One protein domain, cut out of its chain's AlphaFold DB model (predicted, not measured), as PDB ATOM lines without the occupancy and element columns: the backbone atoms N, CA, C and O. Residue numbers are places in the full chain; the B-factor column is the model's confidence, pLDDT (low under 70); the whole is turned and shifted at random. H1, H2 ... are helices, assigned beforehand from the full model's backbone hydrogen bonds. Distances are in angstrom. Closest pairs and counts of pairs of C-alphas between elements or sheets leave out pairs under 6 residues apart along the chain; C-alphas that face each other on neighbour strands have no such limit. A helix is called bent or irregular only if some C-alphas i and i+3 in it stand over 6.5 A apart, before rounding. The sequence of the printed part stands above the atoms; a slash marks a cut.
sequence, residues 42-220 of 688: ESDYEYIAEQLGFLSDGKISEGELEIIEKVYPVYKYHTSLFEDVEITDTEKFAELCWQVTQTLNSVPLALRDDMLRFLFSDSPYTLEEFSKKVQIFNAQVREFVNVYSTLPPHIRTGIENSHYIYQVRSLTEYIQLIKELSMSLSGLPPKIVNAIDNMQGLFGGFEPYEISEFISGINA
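This is residues 42 to 220 of the 688 residues of an uncharacterized protein of Thermococcus barophilus (strain DSM 11836 / MP) (UniProt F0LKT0). The model is a rod of helices in which H4, H6, H8 and H10 lie side by side and staggered, running the same way, each packed on the next from one part of the rod toward its far end. H2 packs on H4 at a steeper angle and H1 crosses H2 near one end of the rod, while the short helices H5, H7 and H9 follow one another along a second row, more loosely joined. The printed part has 179 residues with ten named helices, H1 to H10 in order along the chain, and no named strand; its class is all helix. It is only just loose, close to compact, with a radius of gyration of the C-alphas of 19.4 A, and it spans 66 by 29 by 21 A.

The longest helix is H6, residues 127 to 148, 30.7 A from C-alpha 127 at (162.591, 162.475, 202.132) to C-alpha 148 at (138.181, 181.065, 203.747). Before it come H1, residues 42 to 51, which begins with C-alpha 42 at (142.627, 145.726, 199.705); H2, residues 62 to 75, 19.5 A long; H3, residues 81 to 84; H4, residues 90 to 104, 21.1 A long; and H5, residues 109 to 117. After it come H7, residues 153 to 161; H8, residues 171 to 186, 22.4 A long; H9, residues 190 to 197; and H10, residues 208 to 220, 18.5 A long, which ends with C-alpha 220 at (136.175, 199.578, 190.608). H2 is irregular, but only just: C-alphas 70 and 73 are 6.9 A apart. H5 is irregular, with C-alphas 110 and 113 7.4 A apart.

H6 touches H4 at a shallow tilt of 10 degrees, the same way, with the C-alphas of Thr 103 and Asn 138 closest at 6.0 A. With residues 140 to 148 alone H6 touches H8, at a shallow tilt of 13 degrees, the same way; the closest C-alphas are those of Phe 144 and Ile 175, 5.5 A apart. H8 touches H10 at a shallow tilt of 31 degrees, the same way, closest at the C-alphas of Leu 181 and Ile 215, 5.8 A apart. H4 touches H2 at a steep tilt of 47 degrees, the same way, with the C-alphas of Lys 70 and Trp 98 closest at 5.0 A. H2 touches H1 about perpendicular, at 83 degrees, with the C-alphas of Tyr 45 and Ile 68 closest at 6.4 A. H3 touches no helix; it is close to H2 but not clearly touching, the closest C-alphas being those of Tyr 75 and Leu 81, 6.0 A apart. H5 and H6 are near each other, with 5 pairs of C-alphas within 10 A. H5 and H7 only just touch, with 3 pairs of C-alphas within 8 A, and only at their ends; the closest are those of Ala 110 and Glu 160, 5.5 A apart. H7 and H9 only just touch, also with 3 pairs, closest at the C-alphas of His 154 and Asp 197, 5.6 A apart. The helix packing is mostly aligned, but only just: 4 of 6 pairs are at a shallow tilt. H1 and H9 are apart, for instance, and so are H4 and H8. Residues 85 to 86 pair with residues 125 to 126 in parallel, as strands do. Every O i to N i+4 pair is within hydrogen-bond range in H1, H4, H6, H7, H8, H9 and H10, against 8 of 10 in H2 and 3 of 5 in H5; H3 is too short for such a pair, and its 1 pair of O i and N i+3 is within range.

The two C-alphas farthest apart are those of Asp 57 and Ala 220, 67.1 A. The printed part has no cut, and no link is long; those from H1 to H2 and from H9 to H10 have 10 residues each. The mean pLDDT of the printed part is 90.6, and it is under 70 at residues 56 to 58 and residue 203.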
ATOM      1  N   GLU A  42     141.658 146.811 199.568       81.06
ATOM      2  CA  GLU A  42     142.627 145.726 199.705       81.06
ATOM      3  C   GLU A  42     143.714 145.775 198.618       81.06
ATOM      4  O   GLU A  42     144.888 145.679 198.958       81.06
ATOM      5  N   SER A  43     143.370 146.019 197.344       82.69
ATOM      6  CA  SER A  43     144.369 146.128 196.268       82.69
ATOM      7  C   SER A  43     145.254 147.364 196.409       82.69
ATOM      8  O   SER A  43     146.443 147.303 196.109       82.69
ATOM      9  N   ASP A  44     144.694 148.480 196.883       87.19
ATOM     10  CA  ASP A  44     145.480 149.690 197.141       87.19
ATOM     11  C   ASP A  44     146.440 149.471 198.321       87.19
ATOM     12  O   ASP A  44     147.579 149.927 198.285       87.19
ATOM     13  N   TYR A  45     146.002 148.752 199.360       90.00
ATOM     14  CA  TYR A  45     146.837 148.436 200.524       90.00
ATOM     15  C   TYR A  45     147.963 147.471 200.161       90.00
ATOM     16  O   TYR A  45     149.101 147.698 200.566       90.00
ATOM     17  N   GLU A  46     147.672 146.442 199.363       86.69
ATOM     18  CA  GLU A  46     148.681 145.531 198.816       86.69
ATOM     19  C   GLU A  46     149.696 146.283 197.948       86.69
ATOM     20  O   GLU A  46     150.899 146.100 198.121       86.69
ATOM     21  N   TYR A  47     149.239 147.191 197.079       88.75
ATOM     22  CA  TYR A  47     150.131 148.005 196.253       88.75
ATOM     23  C   TYR A  47     151.037 148.909 197.099       88.75
ATOM     24  O   TYR A  47     152.247 148.949 196.884       88.75
ATOM     25  N   ILE A  48     150.483 149.608 198.096       91.69
ATOM     26  CA  ILE A  48     151.276 150.429 199.025       91.69
ATOM     27  C   ILE A  48     152.293 149.554 199.774       91.69
ATOM     28  O   ILE A  48     153.455 149.935 199.889       91.69
ATOM     29  N   ALA A  49     151.884 148.375 200.253       89.56
ATOM     30  CA  ALA A  49     152.765 147.437 200.948       89.56
ATOM     31  C   ALA A  49     153.923 146.954 200.060       89.56
ATOM     32  O   ALA A  49     155.053 146.836 200.535       89.56
ATOM     33  N   GLU A  50     153.662 146.703 198.772       88.44
ATOM     34  CA  GLU A  50     154.684 146.341 197.786       88.44
ATOM     35  C   GLU A  50     155.699 147.474 197.596       88.44
ATOM     36  O   GLU A  50     156.904 147.244 197.704       88.44
ATOM     37  N   GLN A  51     155.219 148.704 197.383       90.81
ATOM     38  CA  GLN A  51     156.077 149.875 197.168       90.81
ATOM     39  C   GLN A  51     156.926 150.228 198.399       90.81
ATOM     40  O   GLN A  51     158.034 150.743 198.255       90.81
ATOM     41  N   LEU A  52     156.441 149.928 199.607       89.38
ATOM     42  CA  LEU A  52     157.180 150.121 200.861       89.38
ATOM     43  C   LEU A  52     158.095 148.935 201.227       89.38
ATOM     44  O   LEU A  52     158.849 149.028 202.195       89.38
ATOM     45  N   GLY A  53     158.063 147.835 200.463       85.19
ATOM     46  CA  GLY A  53     158.918 146.662 200.670       85.19
ATOM     47  C   GLY A  53     158.464 145.706 201.783       85.19
ATOM     48  O   GLY A  53     159.271 144.906 202.255       85.19
ATOM     49  N   PHE A  54     157.195 145.761 202.200       86.19
ATOM     50  CA  PHE A  54     156.652 144.968 203.313       86.19
ATOM     51  C   PHE A  54     156.261 143.530 202.921       86.19
ATOM     52  O   PHE A  54     156.363 142.617 203.731       86.19
ATOM     53  N   LEU A  55     155.925 143.263 201.653       73.19
ATOM     54  CA  LEU A  55     155.412 141.955 201.185       73.19
ATOM     55  C   LEU A  55     156.457 140.823 201.047       73.19
ATOM     56  O   LEU A  55     156.280 139.892 200.259       73.19
ATOM     57  N   SER A  56     157.550 140.860 201.809       64.25
ATOM     58  CA  SER A  56     158.631 139.864 201.716       64.25
ATOM     59  C   SER A  56     158.235 138.444 202.172       64.25
ATOM     60  O   SER A  56     158.862 137.472 201.747       64.25
ATOM     61  N   ASP A  57     157.169 138.299 202.968       65.38
ATOM     62  CA  ASP A  57     156.620 137.027 203.469       65.38
ATOM     63  C   ASP A  57     155.186 136.720 202.963       65.38
ATOM     64  O   ASP A  57     154.578 135.715 203.351       65.38
ATOM     65  N   GLY A  58     154.651 137.568 202.073       66.69
ATOM     66  CA  GLY A  58     153.309 137.453 201.501       66.69
ATOM     67  C   GLY A  58     152.158 137.823 202.447       66.69
ATOM     68  O   GLY A  58     151.013 137.480 202.139       66.69
ATOM     69  N   LYS A  59     152.423 138.474 203.591       78.38
ATOM     70  CA  LYS A  59     151.400 138.969 204.529       78.38
ATOM     71  C   LYS A  59     151.729 140.389 205.000       78.38
ATOM     72  O   LYS A  59     152.872 140.805 204.981       78.38
ATOM     73  N   ILE A  60     150.707 141.130 205.431       81.81
ATOM     74  CA  ILE A  60     150.860 142.454 206.052       81.81
ATOM     75  C   ILE A  60     150.674 142.274 207.563       81.81
ATOM     76  O   ILE A  60     149.632 141.778 208.003       81.81
ATOM     77  N   SER A  61     151.678 142.630 208.360       85.06
ATOM     78  CA  SER A  61     151.597 142.634 209.827       85.06
ATOM     79  C   SER A  61     150.783 143.825 210.358       85.06
ATOM     80  O   SER A  61     150.563 144.804 209.652       85.06
ATOM     81  N   GLU A  62     150.345 143.780 211.625       82.25
ATOM     82  CA  GLU A  62     149.594 144.895 212.239       82.25
ATOM     83  C   GLU A  62     150.370 146.226 212.218       82.25
ATOM     84  O   GLU A  62     149.773 147.273 211.987       82.25
ATOM     85  N   GLY A  63     151.695 146.197 212.411       83.06
ATOM     86  CA  GLY A  63     152.530 147.405 212.357       83.06
ATOM     87  C   GLY A  63     152.696 147.958 210.938       83.06
ATOM     88  O   GLY A  63     152.666 149.169 210.734       83.06
ATOM     89  N   GLU A  64     152.810 147.081 209.936       87.38
ATOM     90  CA  GLU A  64     152.847 147.484 208.524       87.38
ATOM     91  C   GLU A  64     151.490 148.031 208.068       87.38
ATOM     92  O   GLU A  64     151.441 149.006 207.320       87.38
ATOM     93  N   LEU A  65     150.388 147.464 208.572       88.44
ATOM     94  CA  LEU A  65     149.039 147.961 208.317       88.44
ATOM     95  C   LEU A  65     148.853 149.390 208.848       88.44
ATOM     96  O   LEU A  65     148.327 150.228 208.122       88.44
ATOM     97  N   GLU A  66     149.344 149.706 210.053       90.50
ATOM     98  CA  GLU A  66     149.286 151.071 210.606       90.50
ATOM     99  C   GLU A  66     150.026 152.085 209.709       90.50
ATOM    100  O   GLU A  66     149.547 153.198 209.474       90.50
ATOM    101  N   ILE A  67     151.181 151.698 209.159       92.19
ATOM    102  CA  ILE A  67     151.947 152.522 208.213       92.19
ATOM    103  C   ILE A  67     151.156 152.728 206.912       92.19
ATOM    104  O   ILE A  67     151.030 153.859 206.437       92.19
ATOM    105  N   ILE A  68     150.588 151.657 206.352       92.38
ATOM    106  CA  ILE A  68     149.789 151.704 205.118       92.38
ATOM    107  C   ILE A  68     148.560 152.606 205.299       92.38
ATOM    108  O   ILE A  68     148.287 153.453 204.445       92.38
ATOM    109  N   GLU A  69     147.856 152.500 206.428       92.38
ATOM    110  CA  GLU A  69     146.687 153.325 206.751       92.38
ATOM    111  C   GLU A  69     147.020 154.822 206.842       92.38
ATOM    112  O   GLU A  69     146.202 155.662 206.457       92.38
ATOM    113  N   LYS A  70     148.229 155.176 207.297       95.06
ATOM    114  CA  LYS A  70     148.713 156.568 207.324       95.06
ATOM    115  C   LYS A  70     149.042 157.115 205.930       95.06
ATOM    116  O   LYS A  70     148.838 158.306 205.682       95.06
ATOM    117  N   VAL A  71     149.538 156.271 205.025       94.94
ATOM    118  CA  VAL A  71     149.924 156.651 203.650       94.94
ATOM    119  C   VAL A  71     148.713 156.714 202.716       94.94
ATOM    120  O   VAL A  71     148.614 157.616 201.876       94.94
ATOM    121  N   TYR A  72     147.761 155.794 202.885       93.06
ATOM    122  CA  TYR A  72     146.631 155.598 201.979       93.06
ATOM    123  C   TYR A  72     145.840 156.872 201.633       93.06
ATOM    124  O   TYR A  72     145.563 157.083 200.450       93.06
ATOM    125  N   PRO A  73     145.482 157.762 202.582       91.00
ATOM    126  CA  PRO A  73     144.688 158.942 202.259       91.00
ATOM    127  C   PRO A  73     145.390 159.891 201.287       91.00
ATOM    128  O   PRO A  73     144.707 160.527 200.493       91.00
ATOM    129  N   VAL A  74     146.724 159.975 201.318       92.75
ATOM    130  CA  VAL A  74     147.507 160.788 200.374       92.75
ATOM    131  C   VAL A  74     147.610 160.074 199.028       92.75
ATOM    132  O   VAL A  74     147.314 160.678 197.999       92.75
ATOM    133  N   TYR A  75     147.936 158.777 199.035       91.44
ATOM    134  CA  TYR A  75     148.011 157.948 197.826       91.44
ATOM    135  C   TYR A  75     146.704 157.960 197.020       91.44
ATOM    136  O   TYR A  75     146.714 158.105 195.801       91.44
ATOM    137  N   LYS A  76     145.562 157.893 197.713       88.56
ATOM    138  CA  LYS A  76     144.224 157.899 197.112       88.56
ATOM    139  C   LYS A  76     143.962 159.108 196.208       88.56
ATOM    140  O   LYS A  76     143.191 158.999 195.256       88.56
ATOM    141  N   TYR A  77     144.547 160.257 196.533       84.62
ATOM    142  CA  TYR A  77     144.409 161.491 195.757       84.62
ATOM    143  C   TYR A  77     145.613 161.737 194.832       84.62
ATOM    144  O   TYR A  77     145.520 162.533 193.905       84.62
ATOM    145  N   HIS A  78     146.731 161.031 195.036       88.69
ATOM    146  CA  HIS A  78     147.963 161.211 194.271       88.69
ATOM    147  C   HIS A  78     148.686 159.875 194.050       88.69
ATOM    148  O   HIS A  78     149.570 159.481 194.808       88.69
ATOM    149  N   THR A  79     148.295 159.143 193.005       87.00
ATOM    150  CA  THR A  79     148.746 157.757 192.776       87.00
ATOM    151  C   THR A  79     150.223 157.629 192.386       87.00
ATOM    152  O   THR A  79     150.777 156.541 192.510       87.00
ATOM    153  N   SER A  80     150.873 158.716 191.946       88.00
ATOM    154  CA  SER A  80     152.319 158.772 191.659       88.00
ATOM    155  C   SER A  80     153.176 159.062 192.898       88.00
ATOM    156  O   SER A  80     154.380 159.247 192.780       88.00
ATOM    157  N   LEU A  81     152.588 159.056 194.103       91.88
ATOM    158  CA  LEU A  81     153.264 159.355 195.371       91.88
ATOM    159  C   LEU A  81     154.636 158.674 195.538       91.88
ATOM    160  O   LEU A  81     155.571 159.304 196.024       91.88
ATOM    161  N   PHE A  82     154.754 157.407 195.133       91.50
ATOM    162  CA  PHE A  82     155.985 156.615 195.259       91.50
ATOM    163  C   PHE A  82     157.042 156.929 194.186       91.50
ATOM    164  O   PHE A  82     158.209 156.602 194.367       91.50
ATOM    165  N   GLU A  83     156.654 157.579 193.088       89.62
ATOM    166  CA  GLU A  83     157.569 158.112 192.067       89.62
ATOM    167  C   GLU A  83     158.054 159.523 192.442       89.62
ATOM    168  O   GLU A  83     159.145 159.945 192.057       89.62
ATOM    169  N   ASP A  84     157.250 160.242 193.227       91.75
ATOM    170  CA  ASP A  84     157.472 161.640 193.588       91.75
ATOM    171  C   ASP A  84     158.309 161.838 194.858       91.75
ATOM    172  O   ASP A  84     158.783 162.949 195.106       91.75
ATOM    173  N   VAL A  85     158.496 160.796 195.674       94.06
ATOM    174  CA  VAL A  85     159.280 160.859 196.917       94.06
ATOM    175  C   VAL A  85     160.213 159.658 197.019       94.06
ATOM    176  O   VAL A  85     159.771 158.515 197.021       94.06
ATOM    177  N   GLU A  86     161.508 159.917 197.180       92.56
ATOM    178  CA  GLU A  86     162.497 158.885 197.489       92.56
ATOM    179  C   GLU A  86     162.358 158.447 198.957       92.56
ATOM    180  O   GLU A  86     162.634 159.213 199.887       92.56
ATOM    181  N   ILE A  87     161.919 157.204 199.171       92.00
ATOM    182  CA  ILE A  87     161.620 156.661 200.502       92.00
ATOM    183  C   ILE A  87     162.852 155.949 201.065       92.00
ATOM    184  O   ILE A  87     163.160 154.816 200.701       92.00
ATOM    185  N   THR A  88     163.547 156.612 201.988       90.38
ATOM    186  CA  THR A  88     164.693 156.050 202.730       90.38
ATOM    187  C   THR A  88     164.334 155.578 204.145       90.38
ATOM    188  O   THR A  88     165.080 154.798 204.733       90.38
ATOM    189  N   ASP A  89     163.194 156.028 204.681       93.50
ATOM    190  CA  ASP A  89     162.649 155.691 206.002       93.50
ATOM    191  C   ASP A  89     161.113 155.648 205.912       93.50
ATOM    192  O   ASP A  89     160.455 156.669 205.672       93.50
ATOM    193  N   THR A  90     160.547 154.446 206.060       92.62
ATOM    194  CA  THR A  90     159.116 154.173 205.871       92.62
ATOM    195  C   THR A  90     158.252 154.758 206.985       92.62
ATOM    196  O   THR A  90     157.186 155.298 206.692       92.62
ATOM    197  N   GLU A  91     158.703 154.726 208.242       92.25
ATOM    198  CA  GLU A  91     157.968 155.284 209.384       92.25
ATOM    199  C   GLU A  91     157.891 156.810 209.289       92.25
ATOM    200  O   GLU A  91     156.815 157.403 209.429       92.25
ATOM    201  N   LYS A  92     159.023 157.459 208.984       94.94
ATOM    202  CA  LYS A  92     159.085 158.913 208.792       94.94
ATOM    203  C   LYS A  92     158.219 159.356 207.615       94.94
ATOM    204  O   LYS A  92     157.528 160.369 207.717       94.94
ATOM    205  N   PHE A  93     158.236 158.609 206.512       95.81
ATOM    206  CA  PHE A  93     157.377 158.871 205.360       95.81
ATOM    207  C   PHE A  93     155.884 158.756 205.713       95.81
ATOM    208  O   PHE A  93     155.122 159.689 205.444       95.81
ATOM    209  N   ALA A  94     155.473 157.681 206.397       95.25
ATOM    210  CA  ALA A  94     154.091 157.502 206.853       95.25
ATOM    211  C   ALA A  94     153.625 158.636 207.771       95.25
ATOM    212  O   ALA A  94     152.513 159.142 207.621       95.25
ATOM    213  N   GLU A  95     154.469 159.069 208.708       96.75
ATOM    214  CA  GLU A  95     154.119 160.149 209.630       96.75
ATOM    215  C   GLU A  95     153.952 161.495 208.902       96.75
ATOM    216  O   GLU A  95     153.055 162.275 209.229       96.75
ATOM    217  N   LEU A  96     154.746 161.758 207.858       97.19
ATOM    218  CA  LEU A  96     154.557 162.929 206.998       97.19
ATOM    219  C   LEU A  96     153.231 162.857 206.219       97.19
ATOM    220  O   LEU A  96     152.491 163.843 206.196       97.19
ATOM    221  N   CYS A  97     152.882 161.699 205.647       96.31
ATOM    222  CA  CYS A  97     151.585 161.486 204.988       96.31
ATOM    223  C   CYS A  97     150.403 161.662 205.956       96.31
ATOM    224  O   CYS A  97     149.391 162.291 205.619       96.31
ATOM    225  N   TRP A  98     150.547 161.177 207.188       95.38
ATOM    226  CA  TRP A  98     149.552 161.362 208.237       95.38
ATOM    227  C   TRP A  98     149.357 162.841 208.587       95.38
ATOM    228  O   TRP A  98     148.222 163.320 208.633       95.38
ATOM    229  N   GLN A  99     150.443 163.604 208.748       96.19
ATOM    230  CA  GLN A  99     150.380 165.047 209.018       96.19
ATOM    231  C   GLN A  99     149.670 165.829 207.905       96.19
ATOM    232  O   GLN A  99     148.862 166.720 208.193       96.19
ATOM    233  N   VAL A 100     149.942 165.492 206.640       95.94
ATOM    234  CA  VAL A 100     149.245 166.074 205.481       95.94
ATOM    235  C   VAL A 100     147.748 165.781 205.564       95.94
ATOM    236  O   VAL A 100     146.929 166.695 205.459       95.94
ATOM    237  N   THR A 101     147.385 164.529 205.839       94.75
ATOM    238  CA  THR A 101     145.988 164.090 205.971       94.75
ATOM    239  C   THR A 101     145.255 164.841 207.081       94.75
ATOM    240  O   THR A 101     144.160 165.363 206.864       94.75
ATOM    241  N   GLN A 102     145.862 164.955 208.266       94.75
ATOM    242  CA  GLN A 102     145.275 165.686 209.392       94.75
ATOM    243  C   GLN A 102     145.045 167.161 209.062       94.75
ATOM    244  O   GLN A 102     144.006 167.725 209.407       94.75
ATOM    245  N   THR A 103     145.975 167.779 208.338       94.69
ATOM    246  CA  THR A 103     145.837 169.171 207.910       94.69
ATOM    247  C   THR A 103     144.710 169.316 206.881       94.69
ATOM    248  O   THR A 103     143.833 170.168 207.047       94.69
ATOM    249  N   LEU A 104     144.648 168.446 205.869       93.94
ATOM    250  CA  LEU A 104     143.590 168.457 204.852       93.94
ATOM    251  C   LEU A 104     142.194 168.150 205.410       93.94
ATOM    252  O   LEU A 104     141.200 168.588 204.831       93.94
ATOM    253  N   ASN A 105     142.079 167.470 206.553       93.31
ATOM    254  CA  ASN A 105     140.786 167.245 207.205       93.31
ATOM    255  C   ASN A 105     140.069 168.543 207.614       93.31
ATOM    256  O   ASN A 105     138.842 168.544 207.715       93.31
ATOM    257  N   SER A 106     140.805 169.646 207.785       91.94
ATOM    258  CA  SER A 106     140.241 170.978 208.049       91.94
ATOM    259  C   SER A 106     139.716 171.700 206.797       91.94
ATOM    260  O   SER A 106     139.020 172.708 206.912       91.94
ATOM    261  N   VAL A 107     140.014 171.181 205.603       92.56
ATOM    262  CA  VAL A 107     139.619 171.746 204.306       92.56
ATOM    263  C   VAL A 107     138.308 171.098 203.834       92.56
ATOM    264  O   VAL A 107     138.126 169.883 204.028       92.56
ATOM    265  N   PRO A 108     137.399 171.855 203.183       91.31
ATOM    266  CA  PRO A 108     136.234 171.283 202.513       91.31
ATOM    267  C   PRO A 108     136.619 170.141 201.568       91.31
ATOM    268  O   PRO A 108     137.578 170.253 200.805       91.31
ATOM    269  N   LEU A 109     135.860 169.040 201.602       88.94
ATOM    270  CA  LEU A 109     136.177 167.814 200.856       88.94
ATOM    271  C   LEU A 109     136.399 168.074 199.357       88.94
ATOM    272  O   LEU A 109     137.290 167.477 198.763       88.94
ATOM    273  N   ALA A 110     135.619 168.993 198.787       88.38
ATOM    274  CA  ALA A 110     135.654 169.382 197.382       88.38
ATOM    275  C   ALA A 110     137.007 169.946 196.905       88.38
ATOM    276  O   ALA A 110     137.302 169.861 195.717       88.38
ATOM    277  N   LEU A 111     137.821 170.486 197.821       90.19
ATOM    278  CA  LEU A 111     139.083 171.167 197.508       90.19
ATOM    279  C   LEU A 111     140.328 170.342 197.857       90.19
ATOM    280  O   LEU A 111     141.435 170.734 197.502       90.19
ATOM    281  N   ARG A 112     140.179 169.226 198.585       90.00
ATOM    282  CA  ARG A 112     141.328 168.485 199.142       90.00
ATOM    283  C   ARG A 112     142.249 167.922 198.065       90.00
ATOM    284  O   ARG A 112     143.460 168.021 198.221       90.00
ATOM    285  N   ASP A 113     141.666 167.365 197.004       87.62
ATOM    286  CA  ASP A 113     142.412 166.797 195.875       87.62
ATOM    287  C   ASP A 113     143.257 167.875 195.186       87.62
ATOM    288  O   ASP A 113     144.482 167.780 195.118       87.62
ATOM    289  N   ASP A 114     142.618 168.974 194.781       87.56
ATOM    290  CA  ASP A 114     143.310 170.086 194.135       87.56
ATOM    291  C   ASP A 114     144.377 170.725 195.037       87.56
ATOM    292  O   ASP A 114     145.431 171.134 194.551       87.56
ATOM    293  N   MET A 115     144.133 170.805 196.353       90.94
ATOM    294  CA  MET A 115     145.132 171.309 197.296       90.94
ATOM    295  C   MET A 115     146.350 170.397 197.377       90.94
ATOM    296  O   MET A 115     147.475 170.896 197.401       90.94
ATOM    297  N   LEU A 116     146.141 169.079 197.402       91.31
ATOM    298  CA  LEU A 116     147.228 168.114 197.503       91.31
ATOM    299  C   LEU A 116     148.185 168.205 196.307       91.31
ATOM    300  O   LEU A 116     149.392 168.078 196.492       91.31
ATOM    301  N   ARG A 117     147.682 168.523 195.110       89.56
ATOM    302  CA  ARG A 117     148.516 168.710 193.908       89.56
ATOM    303  C   ARG A 117     149.620 169.754 194.093       89.56
ATOM    304  O   ARG A 117     150.705 169.587 193.548       89.56
ATOM    305  N   PHE A 118     149.394 170.800 194.894       92.50
ATOM    306  CA  PHE A 118     150.429 171.806 195.166       92.50
ATOM    307  C   PHE A 118     151.587 171.281 196.019       92.50
ATOM    308  O   PHE A 118     152.682 171.832 195.945       92.50
ATOM    309  N   LEU A 119     151.376 170.237 196.828       93.69
ATOM    310  CA  LEU A 119     152.460 169.619 197.596       93.69
ATOM    311  C   LEU A 119     153.493 168.967 196.661       93.69
ATOM    312  O   LEU A 119     154.694 169.009 196.935       93.69
ATOM    313  N   PHE A 120     153.031 168.432 195.531       91.69
ATOM    314  CA  PHE A 120     153.831 167.687 194.558       91.69
ATOM    315  C   PHE A 120     154.178 168.493 193.296       91.69
ATOM    316  O   PHE A 120     154.614 167.918 192.311       91.69
ATOM    317  N   SER A 121     154.024 169.824 193.298       86.44
ATOM    318  CA  SER A 121     154.253 170.639 192.090       86.44
ATOM    319  C   SER A 121     155.694 170.617 191.570       86.44
ATOM    320  O   SER A 121     155.911 170.842 190.382       86.44
ATOM    321  N   ASP A 122     156.661 170.377 192.461       86.50
ATOM    322  CA  ASP A 122     158.095 170.422 192.166       86.50
ATOM    323  C   ASP A 122     158.763 169.047 192.370       86.50
ATOM    324  O   ASP A 122     159.976 168.990 192.579       86.50
ATOM    325  N   SER A 123     157.983 167.959 192.388       87.62
ATOM    326  CA  SER A 123     158.501 166.595 192.540       87.62
ATOM    327  C   SER A 123     159.398 166.197 191.347       87.62
ATOM    328  O   SER A 123     159.278 166.780 190.261       87.62
ATOM    329  N   PRO A 124     160.320 165.226 191.506       92.44
ATOM    330  CA  PRO A 124     160.533 164.348 192.667       92.44
ATOM    331  C   PRO A 124     161.323 164.991 193.825       92.44
ATOM    332  O   PRO A 124     162.091 165.929 193.621       92.44
ATOM    333  N   TYR A 125     161.164 164.456 195.041       94.81
ATOM    334  CA  TYR A 125     161.802 164.933 196.277       94.81
ATOM    335  C   TYR A 125     162.613 163.848 196.993       94.81
ATOM    336  O   TYR A 125     162.198 162.693 197.059       94.81
ATOM    337  N   THR A 126     163.693 164.243 197.670       96.00
ATOM    338  CA  THR A 126     164.252 163.447 198.781       96.00
ATOM    339  C   THR A 126     163.320 163.479 200.002       96.00
ATOM    340  O   THR A 126     162.534 164.419 200.171       96.00
ATOM    341  N   LEU A 127     163.423 162.507 200.917       93.44
ATOM    342  CA  LEU A 127     162.591 162.475 202.132       93.44
ATOM    343  C   LEU A 127     162.763 163.728 203.020       93.44
ATOM    344  O   LEU A 127     161.799 164.219 203.617       93.44
ATOM    345  N   GLU A 128     163.969 164.300 203.096       94.56
ATOM    346  CA  GLU A 128     164.237 165.569 203.788       94.56
ATOM    347  C   GLU A 128     163.573 166.776 203.107       94.56
ATOM    348  O   GLU A 128     163.061 167.667 203.794       94.56
ATOM    349  N   GLU A 129     163.581 166.833 201.774       94.88
ATOM    350  CA  GLU A 129     162.896 167.882 201.009       94.88
ATOM    351  C   GLU A 129     161.382 167.764 201.152       94.88
ATOM    352  O   GLU A 129     160.719 168.769 201.426       94.88
ATOM    353  N   PHE A 130     160.851 166.542 201.084       95.88
ATOM    354  CA  PHE A 130     159.440 166.266 201.318       95.88
ATOM    355  C   PHE A 130     159.013 166.699 202.726       95.88
ATOM    356  O   PHE A 130     158.017 167.403 202.880       95.88
ATOM    357  N   SER A 131     159.813 166.406 203.758       96.31
ATOM    358  CA  SER A 131     159.552 166.865 205.129       96.31
ATOM    359  C   SER A 131     159.427 168.392 205.234       96.31
ATOM    360  O   SER A 131     158.485 168.905 205.845       96.31
ATOM    361  N   LYS A 132     160.331 169.142 204.586       96.19
ATOM    362  CA  LYS A 132     160.264 170.614 204.537       96.19
ATOM    363  C   LYS A 132     159.029 171.100 203.773       96.19
ATOM    364  O   LYS A 132     158.367 172.038 204.220       96.19
ATOM    365  N   LYS A 133     158.696 170.461 202.646       95.00
ATOM    366  CA  LYS A 133     157.506 170.782 201.843       95.00
ATOM    367  C   LYS A 133     156.213 170.554 202.628       95.00
ATOM    368  O   LYS A 133     155.365 171.441 202.630       95.00
ATOM    369  N   VAL A 134     156.099 169.455 203.380       96.12
ATOM    370  CA  VAL A 134     154.944 169.166 204.253       96.12
ATOM    371  C   VAL A 134     154.769 170.233 205.336       96.12
ATOM    372  O   VAL A 134     153.652 170.693 205.571       96.12
ATOM    373  N   GLN A 135     155.852 170.696 205.971       95.94
ATOM    374  CA  GLN A 135     155.767 171.773 206.967       95.94
ATOM    375  C   GLN A 135     155.224 173.080 206.367       95.94
ATOM    376  O   GLN A 135     154.343 173.709 206.962       95.94
ATOM    377  N   ILE A 136     155.720 173.469 205.188       95.44
ATOM    378  CA  ILE A 136     155.267 174.668 204.464       95.44
ATOM    379  C   ILE A 136     153.800 174.517 204.051       95.44
ATOM    380  O   ILE A 136     152.989 175.401 204.329       95.44
ATOM    381  N   PHE A 137     153.446 173.374 203.467       95.62
ATOM    382  CA  PHE A 137     152.086 173.054 203.048       95.62
ATOM    383  C   PHE A 137     151.096 173.127 204.217       95.62
ATOM    384  O   PHE A 137     150.070 173.798 204.128       95.62
ATOM    385  N   ASN A 138     151.436 172.537 205.366       95.44
ATOM    386  CA  ASN A 138     150.580 172.566 206.552       95.44
ATOM    387  C   ASN A 138     150.378 173.984 207.107       95.44
ATOM    388  O   ASN A 138     149.335 174.288 207.692       95.44
ATOM    389  N   ALA A 139     151.370 174.867 206.975       96.00
ATOM    390  CA  ALA A 139     151.214 176.276 207.329       96.00
ATOM    391  C   ALA A 139     150.277 177.000 206.345       96.00
ATOM    392  O   ALA A 139     149.346 177.674 206.783       96.00
ATOM    393  N   GLN A 140     150.471 176.791 205.040       96.12
ATOM    394  CA  GLN A 140     149.650 177.379 203.977       96.12
ATOM    395  C   GLN A 140     148.182 176.944 204.066       96.12
ATOM    396  O   GLN A 140     147.287 177.783 204.028       96.12
ATOM    397  N   VAL A 141     147.901 175.654 204.257       95.88
ATOM    398  CA  VAL A 141     146.520 175.155 204.371       95.88
ATOM    399  C   VAL A 141     145.811 175.739 205.595       95.88
ATOM    400  O   VAL A 141     144.658 176.158 205.501       95.88
ATOM    401  N   ARG A 142     146.490 175.836 206.745       95.12
ATOM    402  CA  ARG A 142     145.904 176.473 207.938       95.12
ATOM    403  C   ARG A 142     145.594 177.947 207.704       95.12
ATOM    404  O   ARG A 142     144.554 178.437 208.139       95.12
ATOM    405  N   GLU A 143     146.471 178.649 206.996       96.44
ATOM    406  CA  GLU A 143     146.237 180.031 206.597       96.44
ATOM    407  C   GLU A 143     145.041 180.164 205.646       96.44
ATOM    408  O   GLU A 143     144.184 181.021 205.872       96.44
ATOM    409  N   PHE A 144     144.935 179.287 204.642       96.19
ATOM    410  CA  PHE A 144     143.771 179.220 203.762       96.19
ATOM    411  C   PHE A 144     142.477 179.079 204.565       96.19
ATOM    412  O   PHE A 144     141.575 179.896 204.402       96.19
ATOM    413  N   VAL A 145     142.390 178.078 205.450       96.12
ATOM    414  CA  VAL A 145     141.167 177.776 206.215       96.12
ATOM    415  C   VAL A 145     140.739 178.972 207.063       96.12
ATOM    416  O   VAL A 145     139.553 179.311 207.088       96.12
ATOM    417  N   ASN A 146     141.693 179.658 207.699       95.50
ATOM    418  CA  ASN A 146     141.410 180.854 208.489       95.50
ATOM    419  C   ASN A 146     140.733 181.944 207.648       95.50
ATOM    420  O   ASN A 146     139.713 182.485 208.065       95.50
ATOM    421  N   VAL A 147     141.256 182.237 206.456       95.31
ATOM    422  CA  VAL A 147     140.718 183.289 205.575       95.31
ATOM    423  C   VAL A 147     139.426 182.844 204.890       95.31
ATOM    424  O   VAL A 147     138.451 183.585 204.851       95.31
ATOM    425  N   TYR A 148     139.374 181.616 204.381       95.00
ATOM    426  CA  TYR A 148     138.181 181.065 203.747       95.00
ATOM    427  C   TYR A 148     136.986 181.081 204.713       95.00
ATOM    428  O   TYR A 148     135.877 181.420 204.307       95.00
ATOM    429  N   SER A 149     137.202 180.809 206.006       94.25
ATOM    430  CA  SER A 149     136.130 180.801 207.011       94.25
ATOM    431  C   SER A 149     135.453 182.161 207.238       94.25
ATOM    432  O   SER A 149     134.316 182.193 207.713       94.25
ATOM    433  N   THR A 150     136.103 183.275 206.875       93.81
ATOM    434  CA  THR A 150     135.529 184.624 207.000       93.81
ATOM    435  C   THR A 150     134.671 185.026 205.804       93.81
ATOM    436  O   THR A 150     134.035 186.081 205.839       93.81
ATOM    437  N   LEU A 151     134.642 184.217 204.741       95.38
ATOM    438  CA  LEU A 151     133.867 184.508 203.541       95.38
ATOM    439  C   LEU A 151     132.369 184.191 203.715       95.38
ATOM    440  O   LEU A 151     131.997 183.239 204.417       95.38
ATOM    441  N   PRO A 152     131.490 184.946 203.029       94.81
ATOM    442  CA  PRO A 152     130.062 184.657 202.981       94.81
ATOM    443  C   PRO A 152     129.731 183.224 202.502       94.81
ATOM    444  O   PRO A 152     130.492 182.644 201.721       94.81
ATOM    445  N   PRO A 153     128.631 182.609 202.983       93.12
ATOM    446  CA  PRO A 153     128.326 181.198 202.731       93.12
ATOM    447  C   PRO A 153     128.216 180.788 201.256       93.12
ATOM    448  O   PRO A 153     128.746 179.734 200.895       93.12
ATOM    449  N   HIS A 154     127.553 181.569 200.398       93.00
ATOM    450  CA  HIS A 154     127.408 181.178 198.992       93.00
ATOM    451  C   HIS A 154     128.692 181.424 198.202       93.00
ATOM    452  O   HIS A 154     129.007 180.636 197.315       93.00
ATOM    453  N   ILE A 155     129.482 182.438 198.560       93.44
ATOM    454  CA  ILE A 155     130.837 182.614 198.018       93.44
ATOM    455  C   ILE A 155     131.720 181.405 198.356       93.44
ATOM    456  O   ILE A 155     132.406 180.890 197.475       93.44
ATOM    457  N   ARG A 156     131.671 180.904 199.600       93.12
ATOM    458  CA  ARG A 156     132.375 179.667 199.990       93.12
ATOM    459  C   ARG A 156     131.915 178.463 199.172       93.12
ATOM    460  O   ARG A 156     132.751 177.750 198.629       93.12
ATOM    461  N   THR A 157     130.601 178.314 199.017       91.25
ATOM    462  CA  THR A 157     130.007 177.254 198.188       91.25
ATOM    463  C   THR A 157     130.482 177.353 196.737       91.25
ATOM    464  O   THR A 157     130.800 176.339 196.124       91.25
ATOM    465  N   GLY A 158     130.576 178.568 196.191       91.25
ATOM    466  CA  GLY A 158     131.080 178.778 194.839       91.25
ATOM    467  C   GLY A 158     132.535 178.377 194.683       91.25
ATOM    468  O   GLY A 158     132.849 177.672 193.732       91.25
ATOM    469  N   ILE A 159     133.386 178.735 195.649       92.00
ATOM    470  CA  ILE A 159     134.790 178.301 195.697       92.00
ATOM    471  C   ILE A 159     134.900 176.772 195.738       92.00
ATOM    472  O   ILE A 159     135.706 176.190 195.020       92.00
ATOM    473  N   GLU A 160     134.093 176.115 196.572       90.69
ATOM    474  CA  GLU A 160     134.080 174.653 196.679       90.69
ATOM    475  C   GLU A 160     133.649 173.981 195.372       90.69
ATOM    476  O   GLU A 160     134.237 172.974 194.982       90.69
ATOM    477  N   ASN A 161     132.667 174.555 194.678       88.06
ATOM    478  CA  ASN A 161     132.137 174.010 193.431       88.06
ATOM    479  C   ASN A 161     133.046 174.252 192.214       88.06
ATOM    480  O   ASN A 161     132.812 173.639 191.175       88.06
ATOM    481  N   SER A 162     134.061 175.121 192.307       81.56
ATOM    482  CA  SER A 162     134.936 175.451 191.173       81.56
ATOM    483  C   SER A 162     135.770 174.272 190.688       81.56
ATOM    484  O   SER A 162     136.045 174.202 189.502       81.56
ATOM    485  N   HIS A 163     136.205 173.374 191.581       70.19
ATOM    486  CA  HIS A 163     137.000 172.171 191.263       70.19
ATOM    487  C   HIS A 163     138.210 172.366 190.313       70.19
ATOM    488  O   HIS A 163     138.539 171.463 189.544       70.19
ATOM    489  N   TYR A 164     138.864 173.536 190.356       77.75
ATOM    490  CA  TYR A 164     139.991 173.896 189.484       77.75
ATOM    491  C   TYR A 164     140.979 174.871 190.147       77.75
ATOM    492  O   TYR A 164     141.560 175.735 189.483       77.75
ATOM    493  N   ILE A 165     141.204 174.780 191.465       84.00
ATOM    494  CA  ILE A 165     142.078 175.766 192.141       84.00
ATOM    495  C   ILE A 165     143.540 175.678 191.668       84.00
ATOM    496  O   ILE A 165     144.274 176.652 191.779       84.00
ATOM    497  N   TYR A 166     143.945 174.559 191.060       77.06
ATOM    498  CA  TYR A 166     145.268 174.353 190.461       77.06
ATOM    499  C   TYR A 166     145.550 175.210 189.211       77.06
ATOM    500  O   TYR A 166     146.657 175.163 188.682       77.06
ATOM    501  N   GLN A 167     144.576 175.980 188.707       84.19
ATOM    502  CA  GLN A 167     144.818 176.942 187.623       84.19
ATOM    503  C   GLN A 167     145.796 178.060 188.028       84.19
ATOM    504  O   GLN A 167     146.418 178.677 187.162       84.19
ATOM    505  N   VAL A 168     145.940 178.332 189.329       87.12
ATOM    506  CA  VAL A 168     146.978 179.236 189.849       87.12
ATOM    507  C   VAL A 168     148.322 178.512 189.974       87.12
ATOM    508  O   VAL A 168     148.378 177.295 190.120       87.12
ATOM    509  N   ARG A 169     149.437 179.249 189.951       86.75
ATOM    510  CA  ARG A 169     150.780 178.645 189.894       86.75
ATOM    511  C   ARG A 169     151.225 178.030 191.215       86.75
ATOM    512  O   ARG A 169     152.130 177.205 191.225       86.75
ATOM    513  N   SER A 170     150.655 178.471 192.337       91.44
ATOM    514  CA  SER A 170     151.022 177.982 193.669       91.44
ATOM    515  C   SER A 170     149.892 178.151 194.681       91.44
ATOM    516  O   SER A 170     149.074 179.063 194.565       91.44
ATOM    517  N   LEU A 171     149.909 177.347 195.747       92.62
ATOM    518  CA  LEU A 171     148.958 177.488 196.853       92.62
ATOM    519  C   LEU A 171     149.051 178.869 197.530       92.62
ATOM    520  O   LEU A 171     148.031 179.429 197.921       92.62
ATOM    521  N   THR A 172     150.250 179.458 197.615       93.94
ATOM    522  CA  THR A 172     150.443 180.827 198.129       93.94
ATOM    523  C   THR A 172     149.668 181.856 197.307       93.94
ATOM    524  O   THR A 172     149.033 182.740 197.878       93.94
ATOM    525  N   GLU A 173     149.707 181.745 195.976       94.12
ATOM    526  CA  GLU A 173     148.980 182.640 195.069       94.12
ATOM    527  C   GLU A 173     147.467 182.506 195.268       94.12
ATOM    528  O   GLU A 173     146.771 183.511 195.396       94.12
ATOM    529  N   TYR A 174     146.969 181.273 195.404       94.38
ATOM    530  CA  TYR A 174     145.556 181.038 195.692       94.38
ATOM    531  C   TYR A 174     145.123 181.631 197.039       94.38
ATOM    532  O   TYR A 174     144.108 182.316 197.130       94.38
ATOM    533  N   ILE A 175     145.912 181.421 198.096       95.50
ATOM    534  CA  ILE A 175     145.643 181.992 199.424       95.50
ATOM    535  C   ILE A 175     145.605 183.517 199.356       95.50
ATOM    536  O   ILE A 175     144.729 184.139 199.957       95.50
ATOM    537  N   GLN A 176     146.540 184.123 198.625       96.00
ATOM    538  CA  GLN A 176     146.588 185.568 198.451       96.00
ATOM    539  C   GLN A 176     145.342 186.090 197.724       96.00
ATOM    540  O   GLN A 176     144.740 187.060 198.181       96.00
ATOM    541  N   LEU A 177     144.887 185.395 196.681       95.62
ATOM    542  CA  LEU A 177     143.647 185.714 195.974       95.62
ATOM    543  C   LEU A 177     142.418 185.657 196.902       95.62
ATOM    544  O   LEU A 177     141.588 186.567 196.913       95.62
ATOM    545  N   ILE A 178     142.320 184.626 197.745       95.81
ATOM    546  CA  ILE A 178     141.230 184.469 198.721       95.81
ATOM    547  C   ILE A 178     141.289 185.533 199.834       95.81
ATOM    548  O   ILE A 178     140.251 186.029 200.285       95.81
ATOM    549  N   LYS A 179     142.489 185.953 200.249       96.50
ATOM    550  CA  LYS A 179     142.666 187.096 201.160       96.50
ATOM    551  C   LYS A 179     142.189 188.393 200.534       96.50
ATOM    552  O   LYS A 179     141.476 189.150 201.189       96.50
ATOM    553  N   GLU A 180     142.561 188.652 199.287       95.81
ATOM    554  CA  GLU A 180     142.136 189.846 198.556       95.81
ATOM    555  C   GLU A 180     140.619 189.899 198.409       95.81
ATOM    556  O   GLU A 180     140.017 190.924 198.729       95.81
ATOM    557  N   LEU A 181     139.993 188.770 198.077       95.38
ATOM    558  CA  LEU A 181     138.541 188.613 198.086       95.38
ATOM    559  C   LEU A 181     137.932 189.009 199.439       95.38
ATOM    560  O   LEU A 181     137.041 189.861 199.503       95.38
ATOM    561  N   SER A 182     138.443 188.444 200.537       95.50
ATOM    562  CA  SER A 182     137.955 188.762 201.882       95.50
ATOM    563  C   SER A 182     138.142 190.245 202.239       95.50
ATOM    564  O   SER A 182     137.272 190.840 202.876       95.50
ATOM    565  N   MET A 183     139.252 190.869 201.833       94.38
ATOM    566  CA  MET A 183     139.533 192.292 202.080       94.38
ATOM    567  C   MET A 183     138.656 193.232 201.240       94.38
ATOM    568  O   MET A 183     138.247 194.303 201.709       94.38
ATOM    569  N   SER A 184     138.345 192.854 200.000       93.44
ATOM    570  CA  SER A 184     137.430 193.614 199.146       93.44
ATOM    571  C   SER A 184     136.012 193.627 199.720       93.44
ATOM    572  O   SER A 184     135.346 194.662 199.666       93.44
ATOM    573  N   LEU A 185     135.583 192.535 200.362       94.38
ATOM    574  CA  LEU A 185     134.272 192.437 201.009       94.38
ATOM    575  C   LEU A 185     134.206 193.122 202.385       94.38
ATOM    576  O   LEU A 185     133.191 193.739 202.707       94.38
ATOM    577  N   SER A 186     135.269 193.061 203.197       89.94
ATOM    578  CA  SER A 186     135.235 193.460 204.619       89.94
ATOM    579  C   SER A 186     134.943 194.942 204.886       89.94
ATOM    580  O   SER A 186     134.512 195.296 205.982       89.94
ATOM    581  N   GLY A 187     135.141 195.822 203.900       84.19
ATOM    582  CA  GLY A 187     134.811 197.248 204.022       84.19
ATOM    583  C   GLY A 187     133.503 197.659 203.348       84.19
ATOM    584  O   GLY A 187     133.272 198.855 203.187       84.19
ATOM    585  N   LEU A 188     132.677 196.708 202.907       94.06
ATOM    586  CA  LEU A 188     131.347 196.986 202.369       94.06
ATOM    587  C   LEU A 188     130.279 196.891 203.476       94.06
ATOM    588  O   LEU A 188     130.388 196.061 204.378       94.06
ATOM    589  N   PRO A 189     129.206 197.702 203.417       94.31
ATOM    590  CA  PRO A 189     128.072 197.572 204.322       94.31
ATOM    591  C   PRO A 189     127.480 196.152 204.290       94.31
ATOM    592  O   PRO A 189     127.325 195.596 203.199       94.31
ATOM    593  N   PRO A 190     127.021 195.597 205.430       94.44
ATOM    594  CA  PRO A 190     126.517 194.220 205.494       94.44
ATOM    595  C   PRO A 190     125.403 193.904 204.487       94.44
ATOM    596  O   PRO A 190     125.364 192.822 203.914       94.44
ATOM    597  N   LYS A 191     124.513 194.866 204.208       95.38
ATOM    598  CA  LYS A 191     123.451 194.689 203.204       95.38
ATOM    599  C   LYS A 191     123.992 194.541 201.778       95.38
ATOM    600  O   LYS A 191     123.375 193.836 200.992       95.38
ATOM    601  N   ILE A 192     125.113 195.191 201.455       96.19
ATOM    602  CA  ILE A 192     125.778 195.035 200.154       96.19
ATOM    603  C   ILE A 192     126.444 193.663 200.089       96.19
ATOM    604  O   ILE A 192     126.229 192.954 199.117       96.19
ATOM    605  N   VAL A 193     127.174 193.258 201.136       95.56
ATOM    606  CA  VAL A 193     127.802 191.924 201.202       95.56
ATOM    607  C   VAL A 193     126.755 190.826 201.020       95.56
ATOM    608  O   VAL A 193     126.931 189.950 200.183       95.56
ATOM    609  N   ASN A 194     125.618 190.931 201.711       95.31
ATOM    610  CA  ASN A 194     124.510 189.993 201.546       95.31
ATOM    611  C   ASN A 194     123.915 190.028 200.132       95.31
ATOM    612  O   ASN A 194     123.541 188.987 199.606       95.31
ATOM    613  N   ALA A 195     123.792 191.204 199.512       94.75
ATOM    614  CA  ALA A 195     123.302 191.302 198.140       94.75
ATOM    615  C   ALA A 195     124.265 190.620 197.154       94.75
ATOM    616  O   ALA A 195     123.807 189.926 196.250       94.75
ATOM    617  N   ILE A 196     125.575 190.765 197.373       94.50
ATOM    618  CA  ILE A 196     126.615 190.127 196.564       94.50
ATOM    619  C   ILE A 196     126.625 188.603 196.746       94.50
ATOM    620  O   ILE A 196     126.660 187.867 195.766       94.50
ATOM    621  N   ASP A 197     126.513 188.118 197.982       93.69
ATOM    622  CA  ASP A 197     126.433 186.681 198.280       93.69
ATOM    623  C   ASP A 197     125.170 186.023 197.683       93.69
ATOM    624  O   ASP A 197     125.073 184.808 197.598       93.69
ATOM    625  N   ASN A 198     124.187 186.808 197.231       91.19
ATOM    626  CA  ASN A 198     122.983 186.318 196.550       91.19
ATOM    627  C   ASN A 198     122.985 186.583 195.032       91.19
ATOM    628  O   ASN A 198     121.937 186.486 194.388       91.19
ATOM    629  N   MET A 199     124.131 186.941 194.451       91.62
ATOM    630  CA  MET A 199     124.278 187.107 193.003       91.62
ATOM    631  C   MET A 199     124.275 185.761 192.273       91.62
ATOM    632  O   MET A 199     124.534 184.702 192.847       91.62
ATOM    633  N   GLN A 200     123.969 185.800 190.978       84.38
ATOM    634  CA  GLN A 200     123.968 184.609 190.130       84.38
ATOM    635  C   GLN A 200     125.401 184.137 189.844       84.38
ATOM    636  O   GLN A 200     126.365 184.894 189.964       84.38
ATOM    637  N   GLY A 201     125.538 182.875 189.438       70.00
ATOM    638  CA  GLY A 201     126.819 182.284 189.037       70.00
ATOM    639  C   GLY A 201     127.573 181.578 190.164       70.00
ATOM    640  O   GLY A 201     128.245 180.597 189.889       70.00
ATOM    641  N   LEU A 202     127.359 181.953 191.431       79.88
ATOM    642  CA  LEU A 202     128.060 181.337 192.569       79.88
ATOM    643  C   LEU A 202     127.852 179.822 192.683       79.88
ATOM    644  O   LEU A 202     128.779 179.096 193.003       79.88
ATOM    645  N   PHE A 203     126.659 179.305 192.390       69.00
ATOM    646  CA  PHE A 203     126.398 177.867 192.527       69.00
ATOM    647  C   PHE A 203     127.055 177.006 191.437       69.00
ATOM    648  O   PHE A 203     127.174 175.798 191.630       69.00
ATOM    649  N   GLY A 204     127.468 177.606 190.314       70.81
ATOM    650  CA  GLY A 204     128.047 176.901 189.164       70.81
ATOM    651  C   GLY A 204     129.550 176.624 189.263       70.81
ATOM    652  O   GLY A 204     130.067 175.925 188.399       70.81
ATOM    653  N   GLY A 205     130.212 177.141 190.300       79.38
ATOM    654  CA  GLY A 205     131.669 177.213 190.400       79.38
ATOM    655  C   GLY A 205     132.138 178.665 190.305       79.38
ATOM    656  O   GLY A 205     131.501 179.484 189.648       79.38
ATOM    657  N   PHE A 206     133.200 178.990 191.034       84.81
ATOM    658  CA  PHE A 206     133.809 180.315 191.097       84.81
ATOM    659  C   PHE A 206     135.329 180.207 190.901       84.81
ATOM    660  O   PHE A 206     136.102 180.092 191.862       84.81
ATOM    661  N   GLU A 207     135.753 180.099 189.646       87.94
ATOM    662  CA  GLU A 207     137.135 179.778 189.278       87.94
ATOM    663  C   GLU A 207     138.119 180.895 189.680       87.94
ATOM    664  O   GLU A 207     137.722 182.054 189.832       87.94
ATOM    665  N   PRO A 208     139.428 180.604 189.844       90.69
ATOM    666  CA  PRO A 208     140.396 181.614 190.276       90.69
ATOM    667  C   PRO A 208     140.411 182.892 189.418       90.69
ATOM    668  O   PRO A 208     140.510 183.996 189.958       90.69
ATOM    669  N   TYR A 209     140.263 182.779 188.093       89.56
ATOM    670  CA  TYR A 209     140.204 183.963 187.229       89.56
ATOM    671  C   TYR A 209     138.932 184.797 187.477       89.56
ATOM    672  O   TYR A 209     139.002 186.026 187.486       89.56
ATOM    673  N   GLU A 210     137.794 184.157 187.762       90.62
ATOM    674  CA  GLU A 210     136.522 184.827 188.062       90.62
ATOM    675  C   GLU A 210     136.577 185.547 189.409       90.62
ATOM    676  O   GLU A 210     136.040 186.647 189.546       90.62
ATOM    677  N   ILE A 211     137.269 184.965 190.397       92.44
ATOM    678  CA  ILE A 211     137.539 185.625 191.681       92.44
ATOM    679  C   ILE A 211     138.333 186.915 191.445       92.44
ATOM    680  O   ILE A 211     137.989 187.960 192.000       92.44
ATOM    681  N   SER A 212     139.355 186.873 190.585       91.81
ATOM    682  CA  SER A 212     140.148 188.054 190.225       91.81
ATOM    683  C   SER A 212     139.318 189.128 189.504       91.81
ATOM    684  O   SER A 212     139.424 190.320 189.822       91.81
ATOM    685  N   GLU A 213     138.457 188.736 188.556       93.06
ATOM    686  CA  GLU A 213     137.525 189.658 187.887       93.06
ATOM    687  C   GLU A 213     136.541 190.284 188.877       93.06
ATOM    688  O   GLU A 213     136.310 191.494 188.853       93.06
ATOM    689  N   PHE A 214     136.006 189.486 189.798       94.06
ATOM    690  CA  PHE A 214     135.090 189.955 190.827       94.06
ATOM    691  C   PHE A 214     135.752 190.938 191.800       94.06
ATOM    692  O   PHE A 214     135.176 191.993 192.076       94.06
ATOM    693  N   ILE A 215     136.969 190.651 192.278       95.31
ATOM    694  CA  ILE A 215     137.758 191.573 193.113       95.31
ATOM    695  C   ILE A 215     137.960 192.901 192.380       95.31
ATOM    696  O   ILE A 215     137.708 193.972 192.942       95.31
ATOM    697  N   SER A 216     138.371 192.832 191.111       95.19
ATOM    698  CA  SER A 216     138.555 194.009 190.257       95.19
ATOM    699  C   SER A 216     137.252 194.796 190.117       95.19
ATOM    700  O   SER A 216     137.244 196.018 190.277       95.19
ATOM    701  N   GLY A 217     136.137 194.095 189.903       95.12
ATOM    702  CA  GLY A 217     134.809 194.679 189.787       95.12
ATOM    703  C   GLY A 217     134.344 195.372 191.062       95.12
ATOM    704  O   GLY A 217     133.924 196.525 190.986       95.12
ATOM    705  N   ILE A 218     134.475 194.727 192.230       95.50
ATOM    706  CA  ILE A 218     134.184 195.352 193.530       95.50
ATOM    707  C   ILE A 218     135.017 196.613 193.683       95.50
ATOM    708  O   ILE A 218     134.460 197.671 193.949       95.50
ATOM    709  N   ASN A 219     136.337 196.516 193.514       94.56
ATOM    710  CA  ASN A 219     137.239 197.640 193.751       94.56
ATOM    711  C   ASN A 219     136.931 198.826 192.827       94.56
ATOM    712  O   ASN A 219     137.007 199.969 193.274       94.56
ATOM    713  N   ALA A 220     136.517 198.557 191.588       94.81
ATOM    714  CA  ALA A 220     136.175 199.578 190.608       94.81
ATOM    715  C   ALA A 220     134.876 200.346 190.917       94.81
ATOM    716  O   ALA A 220     134.776 201.499 190.517       94.81
TER     717      ALA A 220